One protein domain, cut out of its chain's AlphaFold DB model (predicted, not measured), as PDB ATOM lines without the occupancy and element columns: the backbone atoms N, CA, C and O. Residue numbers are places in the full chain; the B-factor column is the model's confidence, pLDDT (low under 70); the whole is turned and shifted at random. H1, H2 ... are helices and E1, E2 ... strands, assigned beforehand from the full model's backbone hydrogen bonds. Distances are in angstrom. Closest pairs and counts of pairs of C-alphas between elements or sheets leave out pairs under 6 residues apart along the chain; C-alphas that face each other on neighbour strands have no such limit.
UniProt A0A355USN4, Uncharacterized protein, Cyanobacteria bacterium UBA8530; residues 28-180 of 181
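This is residues 28 to 180 of the 181 residues of an uncharacterized protein of Cyanobacteria bacterium UBA8530 (UniProt A0A355USN4). This is a long, loose sandwich: a strongly curled six-stranded sheet, with the small sheet E1, E4, E7 partly face to face with it and the helix H1 packed on it near E3, E2 and E9. The hairpin E2 and E3 lies at one end of the long axis and the link of residues 105 to 123 at the other. The printed part has 153 residues, with nine named strands and one named helix in the order E1 to E7, H1, E8, E9; the class is mostly strand. The large sheet, E3 E2 E9 E8 E5 E6, is mixed, and the small one is antiparallel. The radius of gyration of the C-alphas is 18.6 A, and the spans are 63 by 32 by 24 A.

E1, residues 31 to 37, is antiparallel to E4, residues 61 to 66, with N 34 and O 63 2.8 A apart. Between them in the chain, E2, residues 41 to 48, and E3, residues 51 to 56, form a hairpin, with N 46 and O 53 at 2.8 A. E5, residues 73 to 83, bends by 66 degrees at residue 76 and forms a hairpin with E6, residues 98 to 104, where N 75 and O 102 are 2.8 A apart. E7, residues 124 to 128, is antiparallel to E4, with N 62 and O 127 at 2.8 A. H1, residues 134 to 142, is on the large sheet; its closest C-alphas to E9, residues 165 to 179, are those of Gly 140 and Phe 176, 6.4 A. Every O i to N i+4 pair in H1 is within hydrogen-bond range. E8, residues 150 to 160, is antiparallel to E5, with N 153 and O 81 at 2.8 A. E9 is staggered: residues 165 to 174 pair with E8 as a hairpin, N 154 and O 170 at 2.7 A, and residues 174 to 179 pair with E2, parallel, N 43 and O 175 at 2.8 A. The facing parts of the two sheets are 9.3 A centre to centre, their strands at 24 degrees.

E1 begins at C-alpha 31, (-13.824, 28.715, -5.850). E5 measures 27.9 A, E8 31.2 A and E9, the longest, 45.0 A, ending at C-alpha 179, (-9.525, 65.007, -21.353).

The C-alphas farthest apart, those of Gly 49 and Asn 110, are 63.5 A apart. The printed part has no cut. The links E5 to E6 and E6 to E7 are long. Mean pLDDT of the printed part is 80.0; 31 residues are under 70, among them 104 to 112 and 143 to 148.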
ATOM      1  N   PRO A  28     -16.772  18.779  -5.195       73.12
ATOM      2  CA  PRO A  28     -16.295  19.510  -6.365       73.12
ATOM      3  C   PRO A  28     -15.613  20.816  -5.957       73.12
ATOM      4  O   PRO A  28     -15.973  21.393  -4.925       73.12
ATOM      5  N   ALA A  29     -14.640  21.276  -6.747       78.31
ATOM      6  CA  ALA A  29     -13.935  22.517  -6.440       78.31
ATOM      7  C   ALA A  29     -14.935  23.666  -6.234       78.31
ATOM      8  O   ALA A  29     -15.789  23.932  -7.083       78.31
ATOM      9  N   GLN A  30     -14.829  24.335  -5.089       83.81
ATOM     10  CA  GLN A  30     -15.604  25.525  -4.764       83.81
ATOM     11  C   GLN A  30     -14.615  26.679  -4.701       83.81
ATOM     12  O   GLN A  30     -13.704  26.679  -3.878       83.81
ATOM     13  N   LEU A  31     -14.752  27.611  -5.640       85.44
ATOM     14  CA  LEU A  31     -13.824  28.715  -5.850       85.44
ATOM     15  C   LEU A  31     -14.622  30.001  -6.029       85.44
ATOM     16  O   LEU A  31     -15.677  29.996  -6.672       85.44
ATOM     17  N   HIS A  32     -14.079  31.109  -5.549       88.31
ATOM     18  CA  HIS A  32     -14.657  32.435  -5.729       88.31
ATOM     19  C   HIS A  32     -13.593  33.461  -6.081       88.31
ATOM     20  O   HIS A  32     -12.400  33.307  -5.817       88.31
ATOM     21  N   VAL A  33     -14.050  34.563  -6.670       90.75
ATOM     22  CA  VAL A  33     -13.216  35.752  -6.819       90.75
ATOM     23  C   VAL A  33     -13.089  36.405  -5.451       90.75
ATOM     24  O   VAL A  33     -14.062  36.921  -4.906       90.75
ATOM     25  N   LYS A  34     -11.878  36.400  -4.901       91.88
ATOM     26  CA  LYS A  34     -11.566  37.080  -3.645       91.88
ATOM     27  C   LYS A  34     -11.444  38.580  -3.846       91.88
ATOM     28  O   LYS A  34     -11.922  39.368  -3.033       91.88
ATOM     29  N   THR A  35     -10.746  38.997  -4.899       94.38
ATOM     30  CA  THR A  35     -10.503  40.417  -5.183       94.38
ATOM     31  C   THR A  35     -10.224  40.625  -6.666       94.38
ATOM     32  O   THR A  35      -9.620  39.777  -7.318       94.38
ATOM     33  N   ILE A  36     -10.635  41.781  -7.181       94.38
ATOM     34  CA  ILE A  36     -10.270  42.292  -8.503       94.38
ATOM     35  C   ILE A  36      -9.587  43.636  -8.261       94.38
ATOM     36  O   ILE A  36     -10.179  44.498  -7.606       94.38
ATOM     37  N   ASN A  37      -8.348  43.803  -8.724       93.88
ATOM     38  CA  ASN A  37      -7.584  45.031  -8.511       93.88
ATOM     39  C   ASN A  37      -6.946  45.555  -9.815       93.88
ATOM     40  O   ASN A  37      -6.065  44.873 -10.338       93.88
ATOM     41  N   PRO A  38      -7.335  46.743 -10.309       92.31
ATOM     42  CA  PRO A  38      -8.457  47.549  -9.817       92.31
ATOM     43  C   PRO A  38      -9.812  46.864 -10.076       92.31
ATOM     44  O   PRO A  38      -9.943  46.056 -10.991       92.31
ATOM     45  N   SER A  39     -10.832  47.164  -9.262       90.88
ATOM     46  CA  SER A  39     -12.176  46.562  -9.392       90.88
ATOM     47  C   SER A  39     -12.969  47.083 -10.596       90.88
ATOM     48  O   SER A  39     -13.946  46.463 -11.014       90.88
ATOM     49  N   SER A  40     -12.529  48.201 -11.167       91.19
ATOM     50  CA  SER A  40     -12.946  48.742 -12.454       91.19
ATOM     51  C   SER A  40     -11.722  49.273 -13.192       91.19
ATOM     52  O   SER A  40     -10.730  49.667 -12.581       91.19
ATOM     53  N   VAL A  41     -11.783  49.294 -14.517       90.44
ATOM     54  CA  VAL A  41     -10.713  49.839 -15.349       90.44
ATOM     55  C   VAL A  41     -11.119  51.199 -15.881       90.44
ATOM     56  O   VAL A  41     -12.224  51.381 -16.386       90.44
ATOM     57  N   THR A  42     -10.207  52.160 -15.810       89.19
ATOM     58  CA  THR A  42     -10.363  53.452 -16.476       89.19
ATOM     59  C   THR A  42      -9.339  53.568 -17.594       89.19
ATOM     60  O   THR A  42      -8.138  53.425 -17.367       89.19
ATOM     61  N   VAL A  43      -9.825  53.808 -18.809       87.50
ATOM     62  CA  VAL A  43      -9.016  54.087 -19.993       87.50
ATOM     63  C   VAL A  43      -9.055  55.588 -20.239       87.50
ATOM     64  O   VAL A  43     -10.075  56.129 -20.673       87.50
ATOM     65  N   ASN A  44      -7.940  56.255 -19.958       86.75
ATOM     66  CA  ASN A  44      -7.795  57.687 -20.179       86.75
ATOM     67  C   ASN A  44      -7.348  57.953 -21.617       86.75
ATOM     68  O   ASN A  44      -6.450  57.276 -22.134       86.75
ATOM     69  N   TYR A  45      -7.953  58.944 -22.262       80.25
ATOM     70  CA  TYR A  45      -7.562  59.382 -23.595       80.25
ATOM     71  C   TYR A  45      -7.540  60.903 -23.712       80.25
ATOM     72  O   TYR A  45      -8.226  61.622 -22.989       80.25
ATOM     73  N   LYS A  46      -6.749  61.386 -24.661       79.12
ATOM     74  CA  LYS A  46      -6.622  62.791 -25.015       79.12
ATOM     75  C   LYS A  46      -7.017  62.977 -26.470       79.12
ATOM     76  O   LYS A  46      -6.580  62.219 -27.335       79.12
ATOM     77  N   THR A  47      -7.839  63.983 -26.730       71.94
ATOM     78  CA  THR A  47      -8.127  64.464 -28.083       71.94
ATOM     79  C   THR A  47      -7.163  65.601 -28.404       71.94
ATOM     80  O   THR A  47      -7.181  66.626 -27.720       71.94
ATOM     81  N   ASP A  48      -6.317  65.433 -29.411       71.81
ATOM     82  CA  ASP A  48      -5.562  66.525 -30.022       71.81
ATOM     83  C   ASP A  48      -6.147  66.825 -31.409       71.81
ATOM     84  O   ASP A  48      -6.889  66.025 -31.974       71.81
ATOM     85  N   GLY A  49      -5.872  68.008 -31.963       60.16
ATOM     86  CA  GLY A  49      -6.427  68.434 -33.258       60.16
ATOM     87  C   GLY A  49      -6.097  67.512 -34.447       60.16
ATOM     88  O   GLY A  49      -6.613  67.739 -35.540       60.16
ATOM     89  N   GLU A  50      -5.270  66.484 -34.240       64.38
ATOM     90  CA  GLU A  50      -4.872  65.478 -35.225       64.38
ATOM     91  C   GLU A  50      -5.445  64.071 -34.936       64.38
ATOM     92  O   GLU A  50      -5.435  63.222 -35.832       64.38
ATOM     93  N   GLY A  51      -6.001  63.800 -33.745       67.88
ATOM     94  CA  GLY A  51      -6.573  62.494 -33.421       67.88
ATOM     95  C   GLY A  51      -6.955  62.272 -31.954       67.88
ATOM     96  O   GLY A  51      -7.152  63.190 -31.161       67.88
ATOM     97  N   VAL A  52      -7.124  60.995 -31.592       71.88
ATOM     98  CA  VAL A  52      -7.373  60.579 -30.207       71.88
ATOM     99  C   VAL A  52      -6.319  59.568 -29.780       71.88
ATOM    100  O   VAL A  52      -6.125  58.543 -30.437       71.88
ATOM    101  N   THR A  53      -5.634  59.853 -28.677       78.06
ATOM    102  CA  THR A  53      -4.539  59.039 -28.142       78.06
ATOM    103  C   THR A  53      -4.856  58.567 -26.729       78.06
ATOM    104  O   THR A  53      -5.399  59.305 -25.914       78.06
ATOM    105  N   THR A  54      -4.547  57.310 -26.414       80.69
ATOM    106  CA  THR A  54      -4.696  56.775 -25.051       80.69
ATOM    107  C   THR A  54      -3.519  57.224 -24.194       80.69
ATOM    108  O   THR A  54      -2.374  57.078 -24.618       80.69
ATOM    109  N   THR A  55      -3.781  57.734 -22.993       81.50
ATOM    110  CA  THR A  55      -2.751  58.275 -22.093       81.50
ATOM    111  C   THR A  55      -2.404  57.327 -20.949       81.50
ATOM    112  O   THR A  55      -1.239  57.249 -20.567       81.50
ATOM    113  N   ALA A  56      -3.374  56.573 -20.420       85.69
ATOM    114  CA  ALA A  56      -3.145  55.601 -19.351       85.69
ATOM    115  C   ALA A  56      -4.275  54.566 -19.248       85.69
ATOM    116  O   ALA A  56      -5.438  54.880 -19.502       85.69
ATOM    117  N   TYR A  57      -3.925  53.347 -18.836       89.50
ATOM    118  CA  TYR A  57      -4.840  52.308 -18.356       89.50
ATOM    119  C   TYR A  57      -4.046  51.235 -17.599       89.50
ATOM    120  O   TYR A  57      -2.833  51.114 -17.777       89.50
ATOM    121  N   GLU A  58      -4.737  50.418 -16.807       90.31
ATOM    122  CA  GLU A  58      -4.165  49.252 -16.131       90.31
ATOM    123  C   GLU A  58      -5.106  48.052 -16.278       90.31
ATOM    124  O   GLU A  58      -6.326  48.187 -16.175       90.31
ATOM    125  N   ASN A  59      -4.539  46.877 -16.550       91.88
ATOM    126  CA  ASN A  59      -5.289  45.625 -16.578       91.88
ATOM    127  C   ASN A  59      -5.488  45.096 -15.149       91.88
ATOM    128  O   ASN A  59      -4.540  45.123 -14.366       91.88
ATOM    129  N   PRO A  60      -6.675  44.574 -14.799       93.62
ATOM    130  CA  PRO A  60      -6.939  44.107 -13.455       93.62
ATOM    131  C   PRO A  60      -6.249  42.772 -13.185       93.62
ATOM    132  O   PRO A  60      -6.250  41.853 -14.006       93.62
ATOM    133  N   THR A  61      -5.715  42.643 -11.978       93.62
ATOM    134  CA  THR A  61      -5.333  41.357 -11.406       93.62
ATOM    135  C   THR A  61      -6.533  40.761 -10.683       93.62
ATOM    136  O   THR A  61      -7.119  41.383  -9.795       93.62
ATOM    137  N   ILE A  62      -6.892  39.539 -11.059       91.88
ATOM    138  CA  ILE A  62      -7.970  38.758 -10.462       91.88
ATOM    139  C   ILE A  62      -7.345  37.761  -9.495       91.88
ATOM    140  O   ILE A  62      -6.554  36.909  -9.901       91.88
ATOM    141  N   LEU A  63      -7.709  37.872  -8.222       91.19
ATOM    142  CA  LEU A  63      -7.337  36.928  -7.179       91.19
ATOM    143  C   LEU A  63      -8.505  35.977  -6.929       91.19
ATOM    144  O   LEU A  63      -9.607  36.406  -6.578       91.19
ATOM    145  N   ILE A  64      -8.245  34.690  -7.102       89.75
ATOM    146  CA  ILE A  64      -9.202  33.605  -6.922       89.75
ATOM    147  C   ILE A  64      -8.763  32.815  -5.693       89.75
ATOM    148  O   ILE A  64      -7.576  32.526  -5.533       89.75
ATOM    149  N   GLU A  65      -9.714  32.482  -4.836       87.50
ATOM    150  CA  GLU A  65      -9.500  31.708  -3.615       87.50
ATOM    151  C   GLU A  65     -10.428  30.498  -3.628       87.50
ATOM    152  O   GLU A  65     -11.536  30.560  -4.167       87.50
ATOM    153  N   GLY A  66      -9.954  29.386  -3.079       84.50
ATOM    154  CA  GLY A  66     -10.784  28.205  -2.890       84.50
ATOM    155  C   GLY A  66     -11.343  28.062  -1.490       84.50
ATOM    156  O   GLY A  66     -10.770  28.544  -0.515       84.50
ATOM    157  N   GLU A  67     -12.452  27.343  -1.400       81.31
ATOM    158  CA  GLU A  67     -13.174  27.119  -0.155       81.31
ATOM    159  C   GLU A  67     -12.604  25.927   0.636       81.31
ATOM    160  O   GLU A  67     -12.230  24.901   0.042       81.31
ATOM    161  N   PRO A  68     -12.573  26.007   1.984       75.69
ATOM    162  CA  PRO A  68     -12.064  24.938   2.831       75.69
ATOM    163  C   PRO A  68     -12.747  23.591   2.560       75.69
ATOM    164  O   PRO A  68     -13.966  23.467   2.631       75.69
ATOM    165  N   GLY A  69     -11.949  22.542   2.350       70.69
ATOM    166  CA  GLY A  69     -12.466  21.175   2.200       70.69
ATOM    167  C   GLY A  69     -12.999  20.825   0.806       70.69
ATOM    168  O   GLY A  69     -13.480  19.707   0.624       70.69
ATOM    169  N   SER A  70     -12.880  21.730  -0.169       75.50
ATOM    170  CA  SER A  70     -13.065  21.411  -1.588       75.50
ATOM    171  C   SER A  70     -11.770  20.886  -2.226       75.50
ATOM    172  O   SER A  70     -10.687  20.989  -1.640       75.50
ATOM    173  N   VAL A  71     -11.873  20.279  -3.412       77.44
ATOM    174  CA  VAL A  71     -10.688  19.942  -4.221       77.44
ATOM    175  C   VAL A  71     -10.142  21.180  -4.946       77.44
ATOM    176  O   VAL A  71     -10.876  22.130  -5.208       77.44
ATOM    177  N   GLY A  72      -8.851  21.164  -5.291       81.69
ATOM    178  CA  GLY A  72      -8.236  22.193  -6.133       81.69
ATOM    179  C   GLY A  72      -8.733  22.179  -7.580       81.69
ATOM    180  O   GLY A  72      -9.445  21.260  -8.000       81.69
ATOM    181  N   ALA A  73      -8.344  23.194  -8.353       85.38
ATOM    182  CA  ALA A  73      -8.659  23.267  -9.775       85.38
ATOM    183  C   ALA A  73      -7.583  23.969 -10.593       85.38
ATOM    184  O   ALA A  73      -6.823  24.794 -10.091       85.38
ATOM    185  N   THR A  74      -7.599  23.696 -11.892       87.69
ATOM    186  CA  THR A  74      -6.768  24.372 -12.882       87.69
ATOM    187  C   THR A  74      -7.660  25.001 -13.942       87.69
ATOM    188  O   THR A  74      -8.449  24.309 -14.590       87.69
ATOM    189  N   PHE A  75      -7.515  26.309 -14.146       87.94
ATOM    190  CA  PHE A  75      -8.101  27.043 -15.261       87.94
ATOM    191  C   PHE A  75      -7.084  27.142 -16.389       87.94
ATOM    192  O   PHE A  75      -5.995  27.687 -16.210       87.94
ATOM    193  N   ASN A  76      -7.461  26.631 -17.557       87.31
ATOM    194  CA  ASN A  76      -6.589  26.591 -18.727       87.31
ATOM    195  C   ASN A  76      -7.102  27.423 -19.907       87.31
ATOM    196  O   ASN A  76      -6.456  27.489 -20.951       87.31
ATOM    197  N   ARG A  77      -8.265  28.066 -19.755       89.00
ATOM    198  CA  ARG A  77      -8.866  28.895 -20.799       89.00
ATOM    199  C   ARG A  77      -9.573  30.112 -20.220       89.00
ATOM    200  O   ARG A  77     -10.390  29.971 -19.313       89.00
ATOM    201  N   ALA A  78      -9.325  31.282 -20.801       89.56
ATOM    202  CA  ALA A  78     -10.112  32.496 -20.595       89.56
ATOM    203  C   ALA A  78     -10.894  32.829 -21.862       89.56
ATOM    204  O   ALA A  78     -10.349  32.827 -22.965       89.56
ATOM    205  N   MET A  79     -12.158  33.191 -21.698       89.38
ATOM    206  CA  MET A  79     -12.956  33.844 -22.730       89.38
ATOM    207  C   MET A  79     -13.361  35.222 -22.221       89.38
ATOM    208  O   MET A  79     -13.845  35.325 -21.098       89.38
ATOM    209  N   ILE A  80     -13.154  36.262 -23.028       89.62
ATOM    210  CA  ILE A  80     -13.461  37.650 -22.664       89.62
ATOM    211  C   ILE A  80     -14.429  38.200 -23.705       89.62
ATOM    212  O   ILE A  80     -14.072  38.325 -24.877       89.62
ATOM    213  N   ILE A  81     -15.641  38.525 -23.264       89.56
ATOM    214  CA  ILE A  81     -16.695  39.126 -24.082       89.56
ATOM    215  C   ILE A  81     -16.929  40.540 -23.569       89.56
ATOM    216  O   ILE A  81     -17.139  40.739 -22.376       89.56
ATOM    217  N   TYR A  82     -16.914  41.528 -24.459       90.12
ATOM    218  CA  TYR A  82     -17.192  42.910 -24.077       90.12
ATOM    219  C   TYR A  82     -18.660  43.239 -24.300       90.12
ATOM    220  O   TYR A  82     -19.223  42.879 -25.334       90.12
ATOM    221  N   ARG A  83     -19.276  43.954 -23.360       89.38
ATOM    222  CA  ARG A  83     -20.667  44.401 -23.458       89.38
ATOM    223  C   ARG A  83     -20.782  45.909 -23.321       89.38
ATOM    224  O   ARG A  83     -20.031  46.524 -22.570       89.38
ATOM    225  N   ASP A  84     -21.715  46.494 -24.061       86.69
ATOM    226  CA  ASP A  84     -22.086  47.898 -23.912       86.69
ATOM    227  C   ASP A  84     -22.970  48.124 -22.669       86.69
ATOM    228  O   ASP A  84     -23.335  47.188 -21.955       86.69
ATOM    229  N   SER A  85     -23.351  49.380 -22.432       82.88
ATOM    230  CA  SER A  85     -24.199  49.783 -21.304       82.88
ATOM    231  C   SER A  85     -25.600  49.156 -21.311       82.88
ATOM    232  O   SER A  85     -26.269  49.146 -20.280       82.88
ATOM    233  N   ASN A  86     -26.041  48.600 -22.444       83.88
ATOM    234  CA  ASN A  86     -27.308  47.880 -22.580       83.88
ATOM    235  C   ASN A  86     -27.133  46.360 -22.406       83.88
ATOM    236  O   ASN A  86     -28.077  45.599 -22.625       83.88
ATOM    237  N   GLY A  87     -25.929  45.898 -22.054       85.06
ATOM    238  CA  GLY A  87     -25.595  44.483 -21.922       85.06
ATOM    239  C   GLY A  87     -25.462  43.756 -23.263       85.06
ATOM    240  O   GLY A  87     -25.400  42.521 -23.287       85.06
ATOM    241  N   LYS A  88     -25.419  44.475 -24.389       87.75
ATOM    242  CA  LYS A  88     -25.252  43.869 -25.711       87.75
ATOM    243  C   LYS A  88     -23.772  43.634 -25.986       87.75
ATOM    244  O   LYS A  88     -22.947  44.507 -25.737       87.75
ATOM    245  N   GLU A  89     -23.446  42.463 -26.528       87.88
ATOM    246  CA  GLU A  89     -22.080  42.158 -26.956       87.88
ATOM    247  C   GLU A  89     -21.593  43.176 -27.997       87.88
ATOM    248  O   GLU A  89     -22.286  43.477 -28.976       87.88
ATOM    249  N   ILE A  90     -20.391  43.698 -27.770       84.25
ATOM    250  CA  ILE A  90     -19.707  44.601 -28.682       84.25
ATOM    251  C   ILE A  90     -19.034  43.736 -29.760       84.25
ATOM    252  O   ILE A  90     -18.151  42.937 -29.452       84.25
ATOM    253  N   PRO A  91     -19.433  43.857 -31.036       74.81
ATOM    254  CA  PRO A  91     -18.890  43.019 -32.095       74.81
ATOM    255  C   PRO A  91     -17.424  43.360 -32.389       74.81
ATOM    256  O   PRO A  91     -17.013  44.517 -32.300       74.81
ATOM    257  N   ASN A  92     -16.657  42.358 -32.830       69.12
ATOM    258  CA  ASN A  92     -15.251  42.481 -33.249       69.12
ATOM    259  C   ASN A  92     -14.278  42.979 -32.161       69.12
ATOM    260  O   ASN A  92     -13.166  43.395 -32.487       69.12
ATOM    261  N   THR A  93     -14.672  42.945 -30.888       64.81
ATOM    262  CA  THR A  93     -13.778  43.231 -29.753       64.81
ATOM    263  C   THR A  93     -13.504  41.994 -28.907       64.81
ATOM    264  O   THR A  93     -12.489  41.970 -28.219       64.81
ATOM    265  N   THR A  94     -14.348  40.960 -28.993       62.38
ATOM    266  CA  THR A  94     -14.147  39.655 -28.348       62.38
ATOM    267  C   THR A  94     -12.797  39.068 -28.756       62.38
ATOM    268  O   THR A  94     -12.523  38.845 -29.939       62.38
ATOM    269  N   LEU A  95     -11.937  38.834 -27.765       63.59
ATOM    270  CA  LEU A  95     -10.655  38.179 -27.988       63.59
ATOM    271  C   LEU A  95     -10.873  36.682 -28.261       63.59
ATOM    272  O   LEU A  95     -11.765  36.078 -27.655       63.59
ATOM    273  N   PRO A  96     -10.050  36.046 -29.119       62.53
ATOM    274  CA  PRO A  96      -9.990  34.591 -29.159       62.53
ATOM    275  C   PRO A  96      -9.663  34.057 -27.761       62.53
ATOM    276  O   PRO A  96      -9.011  34.741 -26.969       62.53
ATOM    277  N   SER A  97     -10.131  32.845 -27.457       64.94
ATOM    278  CA  SER A  97      -9.890  32.227 -26.155       64.94
ATOM    279  C   SER A  97      -8.402  32.267 -25.821       64.94
ATOM    280  O   SER A  97      -7.587  31.767 -26.595       64.94
ATOM    281  N   LEU A  98      -8.068  32.871 -24.688       74.75
ATOM    282  CA  LEU A  98      -6.700  32.969 -24.215       74.75
ATOM    283  C   LEU A  98      -6.353  31.669 -23.499       74.75
ATOM    284  O   LEU A  98      -7.110  31.224 -22.630       74.75
ATOM    285  N   ASP A  99      -5.220  31.077 -23.858       71.12
ATOM    286  CA  ASP A  99      -4.662  29.975 -23.085       71.12
ATOM    287  C   ASP A  99      -4.195  30.519 -21.732       71.12
ATOM    288  O   ASP A  99      -3.534  31.558 -21.642       71.12
ATOM    289  N   LEU A 100      -4.597  29.828 -20.670       71.75
ATOM    290  CA  LEU A 100      -4.221  30.141 -19.299       71.75
ATOM    291  C   LEU A 100      -3.440  28.980 -18.708       71.75
ATOM    292  O   LEU A 100      -3.642  27.830 -19.086       71.75
ATOM    293  N   ASP A 101      -2.613  29.287 -17.719       68.31
ATOM    294  CA  ASP A 101      -2.095  28.287 -16.793       68.31
ATOM    295  C   ASP A 101      -2.238  28.824 -15.367       68.31
ATOM    296  O   ASP A 101      -1.296  29.329 -14.756       68.31
ATOM    297  N   VAL A 102      -3.483  28.847 -14.883       70.81
ATOM    298  CA  VAL A 102      -3.814  29.290 -13.525       70.81
ATOM    299  C   VAL A 102      -4.249  28.062 -12.740       70.81
ATOM    300  O   VAL A 102      -5.393  27.622 -12.848       70.81
ATOM    301  N   SER A 103      -3.337  27.508 -11.943       71.75
ATOM    302  CA  SER A 103      -3.648  26.417 -11.018       71.75
ATOM    303  C   SER A 103      -3.850  26.938  -9.602       71.75
ATOM    304  O   SER A 103      -3.102  27.794  -9.128       71.75
ATOM    305  N   ILE A 104      -4.871  26.418  -8.932       68.00
ATOM    306  CA  ILE A 104      -5.235  26.755  -7.560       68.00
ATOM    307  C   ILE A 104      -5.295  25.458  -6.768       68.00
ATOM    308  O   ILE A 104      -6.271  24.705  -6.821       68.00
ATOM    309  N   ASP A 105      -4.239  25.225  -5.996       65.88
ATOM    310  CA  ASP A 105      -4.189  24.143  -5.023       65.88
ATOM    311  C   ASP A 105      -4.980  24.536  -3.782       65.88
ATOM    312  O   ASP A 105      -4.473  25.225  -2.897       65.88
ATOM    313  N   VAL A 106      -6.231  24.092  -3.698       62.28
ATOM    314  CA  VAL A 106      -7.021  24.278  -2.482       62.28
ATOM    315  C   VAL A 106      -6.522  23.300  -1.429       62.28
ATOM    316  O   VAL A 106      -6.669  22.082  -1.554       62.28
ATOM    317  N   GLY A 107      -5.886  23.847  -0.393       57.34
ATOM    318  CA  GLY A 107      -5.487  23.080   0.773       57.34
ATOM    319  C   GLY A 107      -6.698  22.362   1.362       57.34
ATOM    320  O   GLY A 107      -7.759  22.955   1.564       57.34
ATOM    321  N   THR A 108      -6.547  21.068   1.656       54.69
ATOM    322  CA  THR A 108      -7.582  20.358   2.419       54.69
ATOM    323  C   THR A 108      -7.804  21.084   3.747       54.69
ATOM    324  O   THR A 108      -6.878  21.684   4.292       54.69
ATOM    325  N   SER A 109      -9.000  20.985   4.326       53.44
ATOM    326  CA  SER A 109      -9.358  21.590   5.624       53.44
ATOM    327  C   SER A 109      -8.458  21.176   6.812       53.44
ATOM    328  O   SER A 109      -8.616  21.686   7.922       53.44
ATOM    329  N   ASN A 110      -7.495  20.275   6.581       52.75
ATOM    330  CA  ASN A 110      -6.474  19.825   7.525       52.75
ATOM    331  C   ASN A 110      -5.163  20.630   7.458       52.75
ATOM    332  O   ASN A 110      -4.366  20.552   8.393       52.75
ATOM    333  N   TYR A 111      -4.931  21.410   6.396       58.34
ATOM    334  CA  TYR A 111      -3.803  22.337   6.325       58.34
ATOM    335  C   TYR A 111      -4.153  23.597   7.109       58.34
ATOM    336  O   TYR A 111      -4.830  24.502   6.627       58.34
ATOM    337  N   ARG A 112      -3.727  23.617   8.369       66.25
ATOM    338  CA  ARG A 112      -3.873  24.766   9.262       66.25
ATOM    339  C   ARG A 112      -2.605  25.600   9.234       66.25
ATOM    340  O   ARG A 112      -1.514  25.064   9.041       66.25
ATOM    341  N   ASP A 113      -2.766  26.902   9.427       70.44
ATOM    342  CA  ASP A 113      -1.638  27.812   9.565       70.44
ATOM    343  C   ASP A 113      -0.788  27.352  10.770       70.44
ATOM    344  O   ASP A 113      -1.324  27.213  11.875       70.44
ATOM    345  N   PRO A 114       0.517  27.071  10.590       71.94
ATOM    346  CA  PRO A 114       1.384  26.662  11.691       71.94
ATOM    347  C   PRO A 114       1.458  27.703  12.817       71.94
ATOM    348  O   PRO A 114       1.703  27.336  13.965       71.94
ATOM    349  N   ALA A 115       1.249  28.988  12.499       81.12
ATOM    350  CA  ALA A 115       1.254  30.088  13.458       81.12
ATOM    351  C   ALA A 115      -0.115  30.311  14.125       81.12
ATOM    352  O   ALA A 115      -0.173  30.823  15.242       81.12
ATOM    353  N   ASP A 116      -1.210  29.902  13.476       77.94
ATOM    354  CA  ASP A 116      -2.560  29.951  14.038       77.94
ATOM    355  C   ASP A 116      -3.378  28.732  13.605       77.94
ATOM    356  O   ASP A 116      -4.043  28.706  12.568       77.94
ATOM    357  N   THR A 117      -3.400  27.724  14.470       67.75
ATOM    358  CA  THR A 117      -4.104  26.466  14.210       67.75
ATOM    359  C   THR A 117      -5.617  26.628  14.050       67.75
ATOM    360  O   THR A 117      -6.280  25.685  13.623       67.75
ATOM    361  N   LYS A 118      -6.211  27.793  14.345       69.19
ATOM    362  CA  LYS A 118      -7.632  28.063  14.073       69.19
ATOM    363  C   LYS A 118      -7.886  28.497  12.630       69.19
ATOM    364  O   LYS A 118      -9.027  28.406  12.178       69.19
ATOM    365  N   LYS A 119      -6.849  28.912  11.904       71.56
ATOM    366  CA  LYS A 119      -6.932  29.381  10.524       71.56
ATOM    367  C   LYS A 119      -6.622  28.245   9.552       71.56
ATOM    368  O   LYS A 119      -5.587  27.591   9.646       71.56
ATOM    369  N   ILE A 120      -7.533  28.010   8.613       69.56
ATOM    370  CA  ILE A 120      -7.325  27.068   7.509       69.56
ATOM    371  C   ILE A 120      -6.545  27.798   6.411       69.56
ATOM    372  O   ILE A 120      -6.863  28.942   6.082       69.56
ATOM    373  N   LEU A 121      -5.511  27.158   5.868       65.38
ATOM    374  CA  LEU A 121      -4.778  27.664   4.712       65.38
ATOM    375  C   LEU A 121      -5.583  27.362   3.448       65.38
ATOM    376  O   LEU A 121      -5.831  26.201   3.128       65.38
ATOM    377  N   LEU A 122      -5.979  28.418   2.742       74.06
ATOM    378  CA  LEU A 122      -6.716  28.324   1.487       74.06
ATOM    379  C   LEU A 122      -5.780  28.505   0.299       74.06
ATOM    380  O   LEU A 122      -4.824  29.285   0.351       74.06
ATOM    381  N   GLY A 123      -6.075  27.765  -0.767       75.62
ATOM    382  CA  GLY A 123      -5.405  27.910  -2.051       75.62
ATOM    383  C   GLY A 123      -5.774  29.221  -2.714       75.62
ATOM    384  O   GLY A 123      -6.957  29.549  -2.781       75.62
ATOM    385  N   ASN A 124      -4.777  29.934  -3.235       83.31
ATOM    386  CA  ASN A 124      -4.977  31.174  -3.975       83.31
ATOM    387  C   ASN A 124      -4.279  31.095  -5.333       83.31
ATOM    388  O   ASN A 124      -3.156  30.602  -5.419       83.31
ATOM    389  N   GLY A 125      -4.918  31.638  -6.364       84.00
ATOM    390  CA  GLY A 125      -4.314  31.875  -7.674       84.00
ATOM    391  C   GLY A 125      -4.559  33.305  -8.123       84.00
ATOM    392  O   GLY A 125      -5.616  33.876  -7.859       84.00
ATOM    393  N   SER A 126      -3.582  33.893  -8.803       88.50
ATOM    394  CA  SER A 126      -3.692  35.239  -9.361       88.50
ATOM    395  C   SER A 126      -3.537  35.206 -10.870       88.50
ATOM    396  O   SER A 126      -2.644  34.530 -11.382       88.50
ATOM    397  N   TRP A 127      -4.338  35.998 -11.569       89.25
ATOM    398  CA  TRP A 127      -4.236  36.153 -13.011       89.25
ATOM    399  C   TRP A 127      -4.381  37.617 -13.413       89.25
ATOM    400  O   TRP A 127      -5.351  38.274 -13.041       89.25
ATOM    401  N   LEU A 128      -3.415  38.128 -14.177       90.31
ATOM    402  CA  LEU A 128      -3.517  39.440 -14.809       90.31
ATOM    403  C   LEU A 128      -4.417  39.311 -16.039       90.31
ATOM    404  O   LEU A 128      -4.005  38.741 -17.049       90.31
ATOM    405  N   ALA A 129      -5.639  39.828 -15.953       90.00
ATOM    406  CA  ALA A 129      -6.617  39.716 -17.021       90.00
ATOM    407  C   ALA A 129      -6.354  40.787 -18.094       90.00
ATOM    408  O   ALA A 129      -6.528  41.975 -17.816       90.00
ATOM    409  N   PRO A 130      -5.972  40.423 -19.333       88.62
ATOM    410  CA  PRO A 130      -5.634  41.384 -20.380       88.62
ATOM    411  C   PRO A 130      -6.900  41.932 -21.061       88.62
ATOM    412  O   PRO A 130      -7.087  41.790 -22.270       88.62
ATOM    413  N   ILE A 131      -7.812  42.519 -20.281       88.62
ATOM    414  CA  ILE A 131      -9.103  43.001 -20.783       88.62
ATOM    415  C   ILE A 131      -8.995  44.326 -21.539       88.62
ATOM    416  O   ILE A 131      -9.864  44.621 -22.351       88.62
ATOM    417  N   VAL A 132      -7.956  45.132 -21.329       87.31
ATOM    418  CA  VAL A 132      -7.716  46.329 -22.140       87.31
ATOM    419  C   VAL A 132      -6.888  45.947 -23.352       87.31
ATOM    420  O   VAL A 132      -5.701  45.642 -23.254       87.31
ATOM    421  N   THR A 133      -7.535  45.976 -24.513       83.56
ATOM    422  CA  THR A 133      -6.933  45.632 -25.800       83.56
ATOM    423  C   THR A 133      -6.976  46.822 -26.742       83.56
ATOM    424  O   THR A 133      -7.778  47.742 -26.574       83.56
ATOM    425  N   ARG A 134      -6.154  46.785 -27.798       79.62
ATOM    426  CA  ARG A 134      -6.183  47.830 -28.827       79.62
ATOM    427  C   ARG A 134      -7.562  47.967 -29.487       79.62
ATOM    428  O   ARG A 134      -8.025  49.083 -29.665       79.62
ATOM    429  N   HIS A 135      -8.238  46.853 -29.772       79.94
ATOM    430  CA  HIS A 135      -9.574  46.850 -30.378       79.94
ATOM    431  C   HIS A 135     -10.629  47.497 -29.476       79.94
ATOM    432  O   HIS A 135     -11.469  48.259 -29.953       79.94
ATOM    433  N   LEU A 136     -10.571  47.222 -28.168       83.31
ATOM    434  CA  LEU A 136     -11.449  47.852 -27.187       83.31
ATOM    435  C   LEU A 136     -11.195  49.363 -27.102       83.31
ATOM    436  O   LEU A 136     -12.144  50.146 -27.064       83.31
ATOM    437  N   ILE A 137      -9.924  49.771 -27.099       81.38
ATOM    438  CA  ILE A 137      -9.540  51.183 -27.140       81.38
ATOM    439  C   ILE A 137     -10.113  51.838 -28.399       81.38
ATOM    440  O   ILE A 137     -10.846  52.812 -28.285       81.38
ATOM    441  N   ASP A 138      -9.862  51.278 -29.587       79.44
ATOM    442  CA  ASP A 138     -10.355  51.828 -30.856       79.44
ATOM    443  C   ASP A 138     -11.893  51.918 -30.895       79.44
ATOM    444  O   ASP A 138     -12.445  52.838 -31.503       79.44
ATOM    445  N   TYR A 139     -12.600  50.991 -30.235       79.38
ATOM    446  CA  TYR A 139     -14.046  51.080 -30.031       79.38
ATOM    447  C   TYR A 139     -14.426  52.281 -29.152       79.38
ATOM    448  O   TYR A 139     -15.262  53.087 -29.565       79.38
ATOM    449  N   GLY A 140     -13.795  52.428 -27.982       76.25
ATOM    450  CA  GLY A 140     -14.026  53.553 -27.073       76.25
ATOM    451  C   GLY A 140     -13.753  54.907 -27.734       76.25
ATOM    452  O   GLY A 140     -14.574  55.815 -27.635       76.25
ATOM    453  N   LEU A 141     -12.671  55.012 -28.517       74.75
ATOM    454  CA  LEU A 141     -12.317  56.229 -29.259       74.75
ATOM    455  C   LEU A 141     -13.388  56.629 -30.288       74.75
ATOM    456  O   LEU A 141     -13.694  57.809 -30.442       74.75
ATOM    457  N   LYS A 142     -13.997  55.657 -30.981       73.62
ATOM    458  CA  LYS A 142     -15.072  55.906 -31.963       73.62
ATOM    459  C   LYS A 142     -16.401  56.301 -31.321       73.62
ATOM    460  O   LYS A 142     -17.287  56.798 -32.015       73.62
ATOM    461  N   LYS A 143     -16.567  56.053 -30.022       68.44
ATOM    462  CA  LYS A 143     -17.782  56.340 -29.255       68.44
ATOM    463  C   LYS A 143     -17.690  57.650 -28.467       68.44
ATOM    464  O   LYS A 143     -18.513  57.854 -27.589       68.44
ATOM    465  N   SER A 144     -16.778  58.561 -28.827       55.22
ATOM    466  CA  SER A 144     -16.427  59.822 -28.135       55.22
ATOM    467  C   SER A 144     -17.569  60.712 -27.607       55.22
ATOM    468  O   SER A 144     -17.307  61.578 -26.780       55.22
ATOM    469  N   ASN A 145     -18.813  60.527 -28.065       54.25
ATOM    470  CA  ASN A 145     -19.994  61.295 -27.646       54.25
ATOM    471  C   ASN A 145     -20.955  60.522 -26.723       54.25
ATOM    472  O   ASN A 145     -21.979  61.068 -26.322       54.25
ATOM    473  N   ASP A 146     -20.657  59.263 -26.410       55.81
ATOM    474  CA  ASP A 146     -21.454  58.412 -25.531       55.81
ATOM    475  C   ASP A 146     -20.507  57.732 -24.532       55.81
ATOM    476  O   ASP A 146     -19.879  56.723 -24.876       55.81
ATOM    477  N   PRO A 147     -20.345  58.282 -23.313       55.28
ATOM    478  CA  PRO A 147     -19.631  57.617 -22.231       55.28
ATOM    479  C   PRO A 147     -20.470  56.432 -21.726       55.28
ATOM    480  O   PRO A 147     -20.945  56.404 -20.592       55.28
ATOM    481  N   ALA A 148     -20.691  55.443 -22.587       58.78
ATOM    482  CA  ALA A 148     -21.312  54.194 -22.211       58.78
ATOM    483  C   ALA A 148     -20.307  53.402 -21.368       58.78
ATOM    484  O   ALA A 148     -19.194  53.112 -21.815       58.78
ATOM    485  N   ALA A 149     -20.701  53.047 -20.145       72.88
ATOM    486  CA  ALA A 149     -19.967  52.076 -19.346       72.88
ATOM    487  C   ALA A 149     -19.908  50.752 -20.124       72.88
ATOM    488  O   ALA A 149     -20.945  50.189 -20.472       72.88
ATOM    489  N   VAL A 150     -18.699  50.286 -20.427       87.62
ATOM    490  CA  VAL A 150     -18.455  48.978 -21.039       87.62
ATOM    491  C   VAL A 150     -18.147  47.994 -19.916       87.62
ATOM    492  O   VAL A 150     -17.599  48.388 -18.893       87.62
ATOM    493  N   SER A 151     -18.465  46.716 -20.069       91.25
ATOM    494  CA  SER A 151     -17.959  45.672 -19.171       91.25
ATOM    495  C   SER A 151     -17.214  44.599 -19.953       91.25
ATOM    496  O   SER A 151     -17.542  44.308 -21.104       91.25
ATOM    497  N   ALA A 152     -16.191  44.019 -19.331       91.69
ATOM    498  CA  ALA A 152     -15.575  42.780 -19.778       91.69
ATOM    499  C   ALA A 152     -16.134  41.626 -18.948       91.69
ATOM    500  O   ALA A 152     -15.850  41.518 -17.755       91.69
ATOM    501  N   ASP A 153     -16.901  40.758 -19.595       92.69
ATOM    502  CA  ASP A 153     -17.367  39.506 -19.026       92.69
ATOM    503  C   ASP A 153     -16.344  38.417 -19.331       92.69
ATOM    504  O   ASP A 153     -16.152  37.994 -20.475       92.69
ATOM    505  N   ILE A 154     -15.675  37.971 -18.282       91.44
ATOM    506  CA  ILE A 154     -14.624  36.976 -18.331       91.44
ATOM    507  C   ILE A 154     -15.186  35.648 -17.841       91.44
ATOM    508  O   ILE A 154     -15.775  35.556 -16.765       91.44
ATOM    509  N   THR A 155     -14.976  34.602 -18.627       92.00
ATOM    510  CA  THR A 155     -15.235  33.223 -18.225       92.00
ATOM    511  C   THR A 155     -13.915  32.476 -18.179       92.00
ATOM    512  O   THR A 155     -13.284  32.259 -19.216       92.00
ATOM    513  N   LEU A 156     -13.506  32.082 -16.978       91.19
ATOM    514  CA  LEU A 156     -12.415  31.138 -16.779       91.19
ATOM    515  C   LEU A 156     -12.996  29.734 -16.855       91.19
ATOM    516  O   LEU A 156     -13.989  29.451 -16.189       91.19
ATOM    517  N   ALA A 157     -12.401  28.867 -17.661       90.81
ATOM    518  CA  ALA A 157     -12.817  27.484 -17.822       90.81
ATOM    519  C   ALA A 157     -11.633  26.546 -17.594       90.81
ATOM    520  O   ALA A 157     -10.484  26.861 -17.919       90.81
ATOM    521  N   GLY A 158     -11.926  25.388 -17.016       89.69
ATOM    522  CA  GLY A 158     -10.909  24.425 -16.643       89.69
ATOM    523  C   GLY A 158     -11.496  23.142 -16.084       89.69
ATOM    524  O   GLY A 158     -12.624  22.757 -16.411       89.69
ATOM    525  N   LYS A 159     -10.710  22.474 -15.242       87.50
ATOM    526  CA  LYS A 159     -11.121  21.258 -14.541       87.50
ATOM    527  C   LYS A 159     -10.691  21.309 -13.085       87.50
ATOM    528  O   LYS A 159      -9.633  21.850 -12.769       87.50
ATOM    529  N   ASP A 160     -11.495  20.716 -12.218       86.88
ATOM    530  CA  ASP A 160     -11.058  20.401 -10.866       86.88
ATOM    531  C   ASP A 160     -10.102  19.192 -10.855       86.88
ATOM    532  O   ASP A 160      -9.900  18.513 -11.868       86.88
ATOM    533  N   TYR A 161      -9.493  18.902  -9.705       82.12
ATOM    534  CA  TYR A 161      -8.556  17.777  -9.565       82.12
ATOM    535  C   TYR A 161      -9.229  16.399  -9.590       82.12
ATOM    536  O   TYR A 161      -8.548  15.377  -9.697       82.12
ATOM    537  N   ALA A 162     -10.560  16.360  -9.542       82.25
ATOM    538  CA  ALA A 162     -11.360  15.175  -9.819       82.25
ATOM    539  C   ALA A 162     -11.763  15.075 -11.308       82.25
ATOM    540  O   ALA A 162     -12.506  14.168 -11.684       82.25
ATOM    541  N   TRP A 163     -11.211  15.947 -12.160       82.56
ATOM    542  CA  TRP A 163     -11.419  16.029 -13.605       82.56
ATOM    543  C   TRP A 163     -12.818  16.478 -14.042       82.56
ATOM    544  O   TRP A 163     -13.137  16.388 -15.235       82.56
ATOM    545  N   PHE A 164     -13.636  17.005 -13.129       84.56
ATOM    546  CA  PHE A 164     -14.912  17.616 -13.478       84.56
ATOM    547  C   PHE A 164     -14.695  19.008 -14.079       84.56
ATOM    548  O   PHE A 164     -13.815  19.746 -13.635       84.56
ATOM    549  N   PRO A 165     -15.473  19.388 -15.107       89.50
ATOM    550  CA  PRO A 165     -15.394  20.725 -15.672       89.50
ATOM    551  C   PRO A 165     -15.830  21.768 -14.641       89.50
ATOM    552  O   PRO A 165     -16.825  21.583 -13.941       89.50
ATOM    553  N   ILE A 166     -15.111  22.886 -14.597       87.81
ATOM    554  CA  ILE A 166     -15.427  24.031 -13.743       87.81
ATOM    555  C   ILE A 166     -15.301  25.325 -14.539       87.81
ATOM    556  O   ILE A 166     -14.456  25.446 -15.433       87.81
ATOM    557  N   SER A 167     -16.144  26.299 -14.202       91.19
ATOM    558  CA  SER A 167     -16.070  27.643 -14.753       91.19
ATOM    559  C   SER A 167     -16.302  28.711 -13.694       91.19
ATOM    560  O   SER A 167     -17.104  28.525 -12.781       91.19
ATOM    561  N   LEU A 168     -15.627  29.848 -13.852       91.38
ATOM    562  CA  LEU A 168     -15.799  31.034 -13.020       91.38
ATOM    563  C   LEU A 168     -16.137  32.227 -13.913       91.38
ATOM    564  O   LEU A 168     -15.422  32.505 -14.877       91.38
ATOM    565  N   HIS A 169     -17.227  32.918 -13.587       93.25
ATOM    566  CA  HIS A 169     -17.689  34.097 -14.314       93.25
ATOM    567  C   HIS A 169     -17.365  35.356 -13.523       93.25
ATOM    568  O   HIS A 169     -17.628  35.434 -12.323       93.25
ATOM    569  N   ILE A 170     -16.790  36.339 -14.204       93.56
ATOM    570  CA  ILE A 170     -16.281  37.570 -13.608       93.56
ATOM    571  C   ILE A 170     -16.675  38.707 -14.535       93.56
ATOM    572  O   ILE A 170     -16.472  38.598 -15.737       93.56
ATOM    573  N   SER A 171     -17.220  39.795 -14.002       93.25
ATOM    574  CA  SER A 171     -17.504  40.991 -14.797       93.25
ATOM    575  C   SER A 171     -16.671  42.148 -14.268       93.25
ATOM    576  O   SER A 171     -16.679  42.418 -13.065       93.25
ATOM    577  N   VAL A 172     -15.925  42.803 -15.158       93.00
ATOM    578  CA  VAL A 172     -15.097  43.967 -14.827       93.00
ATOM    579  C   VAL A 172     -15.616  45.187 -15.586       93.00
ATOM    580  O   VAL A 172     -15.547  45.204 -16.818       93.00
ATOM    581  N   PRO A 173     -16.120  46.220 -14.890       92.50
ATOM    582  CA  PRO A 173     -16.512  47.475 -15.519       92.50
ATOM    583  C   PRO A 173     -15.310  48.221 -16.108       92.50
ATOM    584  O   PRO A 173     -14.231  48.251 -15.516       92.50
ATOM    585  N   ILE A 174     -15.522  48.872 -17.246       89.19
ATOM    586  CA  ILE A 174     -14.548  49.660 -17.994       89.19
ATOM    587  C   ILE A 174     -15.172  51.016 -18.330       89.19
ATOM    588  O   ILE A 174     -16.218  51.105 -18.976       89.19
ATOM    589  N   ALA A 175     -14.507  52.082 -17.904       86.12
ATOM    590  CA  ALA A 175     -14.866  53.454 -18.221       86.12
ATOM    591  C   ALA A 175     -13.837  54.061 -19.180       86.12
ATOM    592  O   ALA A 175     -12.634  53.857 -19.016       86.12
ATOM    593  N   PHE A 176     -14.309  54.844 -20.146       83.50
ATOM    594  CA  PHE A 176     -13.464  55.659 -21.015       83.50
ATOM    595  C   PHE A 176     -13.608  57.113 -20.593       83.50
ATOM    596  O   PHE A 176     -14.717  57.648 -20.592       83.50
ATOM    597  N   VAL A 177     -12.501  57.739 -20.209       81.06
ATOM    598  CA  VAL A 177     -12.488  59.118 -19.716       81.06
ATOM    599  C   VAL A 177     -11.606  59.947 -20.637       81.06
ATOM    600  O   VAL A 177     -10.418  59.667 -20.799       81.06
ATOM    601  N   GLY A 178     -12.216  60.944 -21.273       72.88
ATOM    602  CA  GLY A 178     -11.520  61.887 -22.135       72.88
ATOM    603  C   GLY A 178     -11.103  63.138 -21.378       72.88
ATOM    604  O   GLY A 178     -11.894  63.693 -20.617       72.88
ATOM    605  N   GLU A 179      -9.896  63.623 -21.639       62.09
ATOM    606  CA  GLU A 179      -9.525  65.007 -21.353       62.09
ATOM    607  C   GLU A 179      -9.821  65.861 -22.592       62.09
ATOM    608  O   GLU A 179      -9.169  65.711 -23.630       62.09
ATOM    609  N   ALA A 180     -10.824  66.738 -22.493       50.78
ATOM    610  CA  ALA A 180     -11.033  67.800 -23.472       50.78
ATOM    611  C   ALA A 180      -9.984  68.895 -23.235       50.78
ATOM    612  O   ALA A 180      -9.822  69.349 -22.100       50.78
TER     613      ALA A 180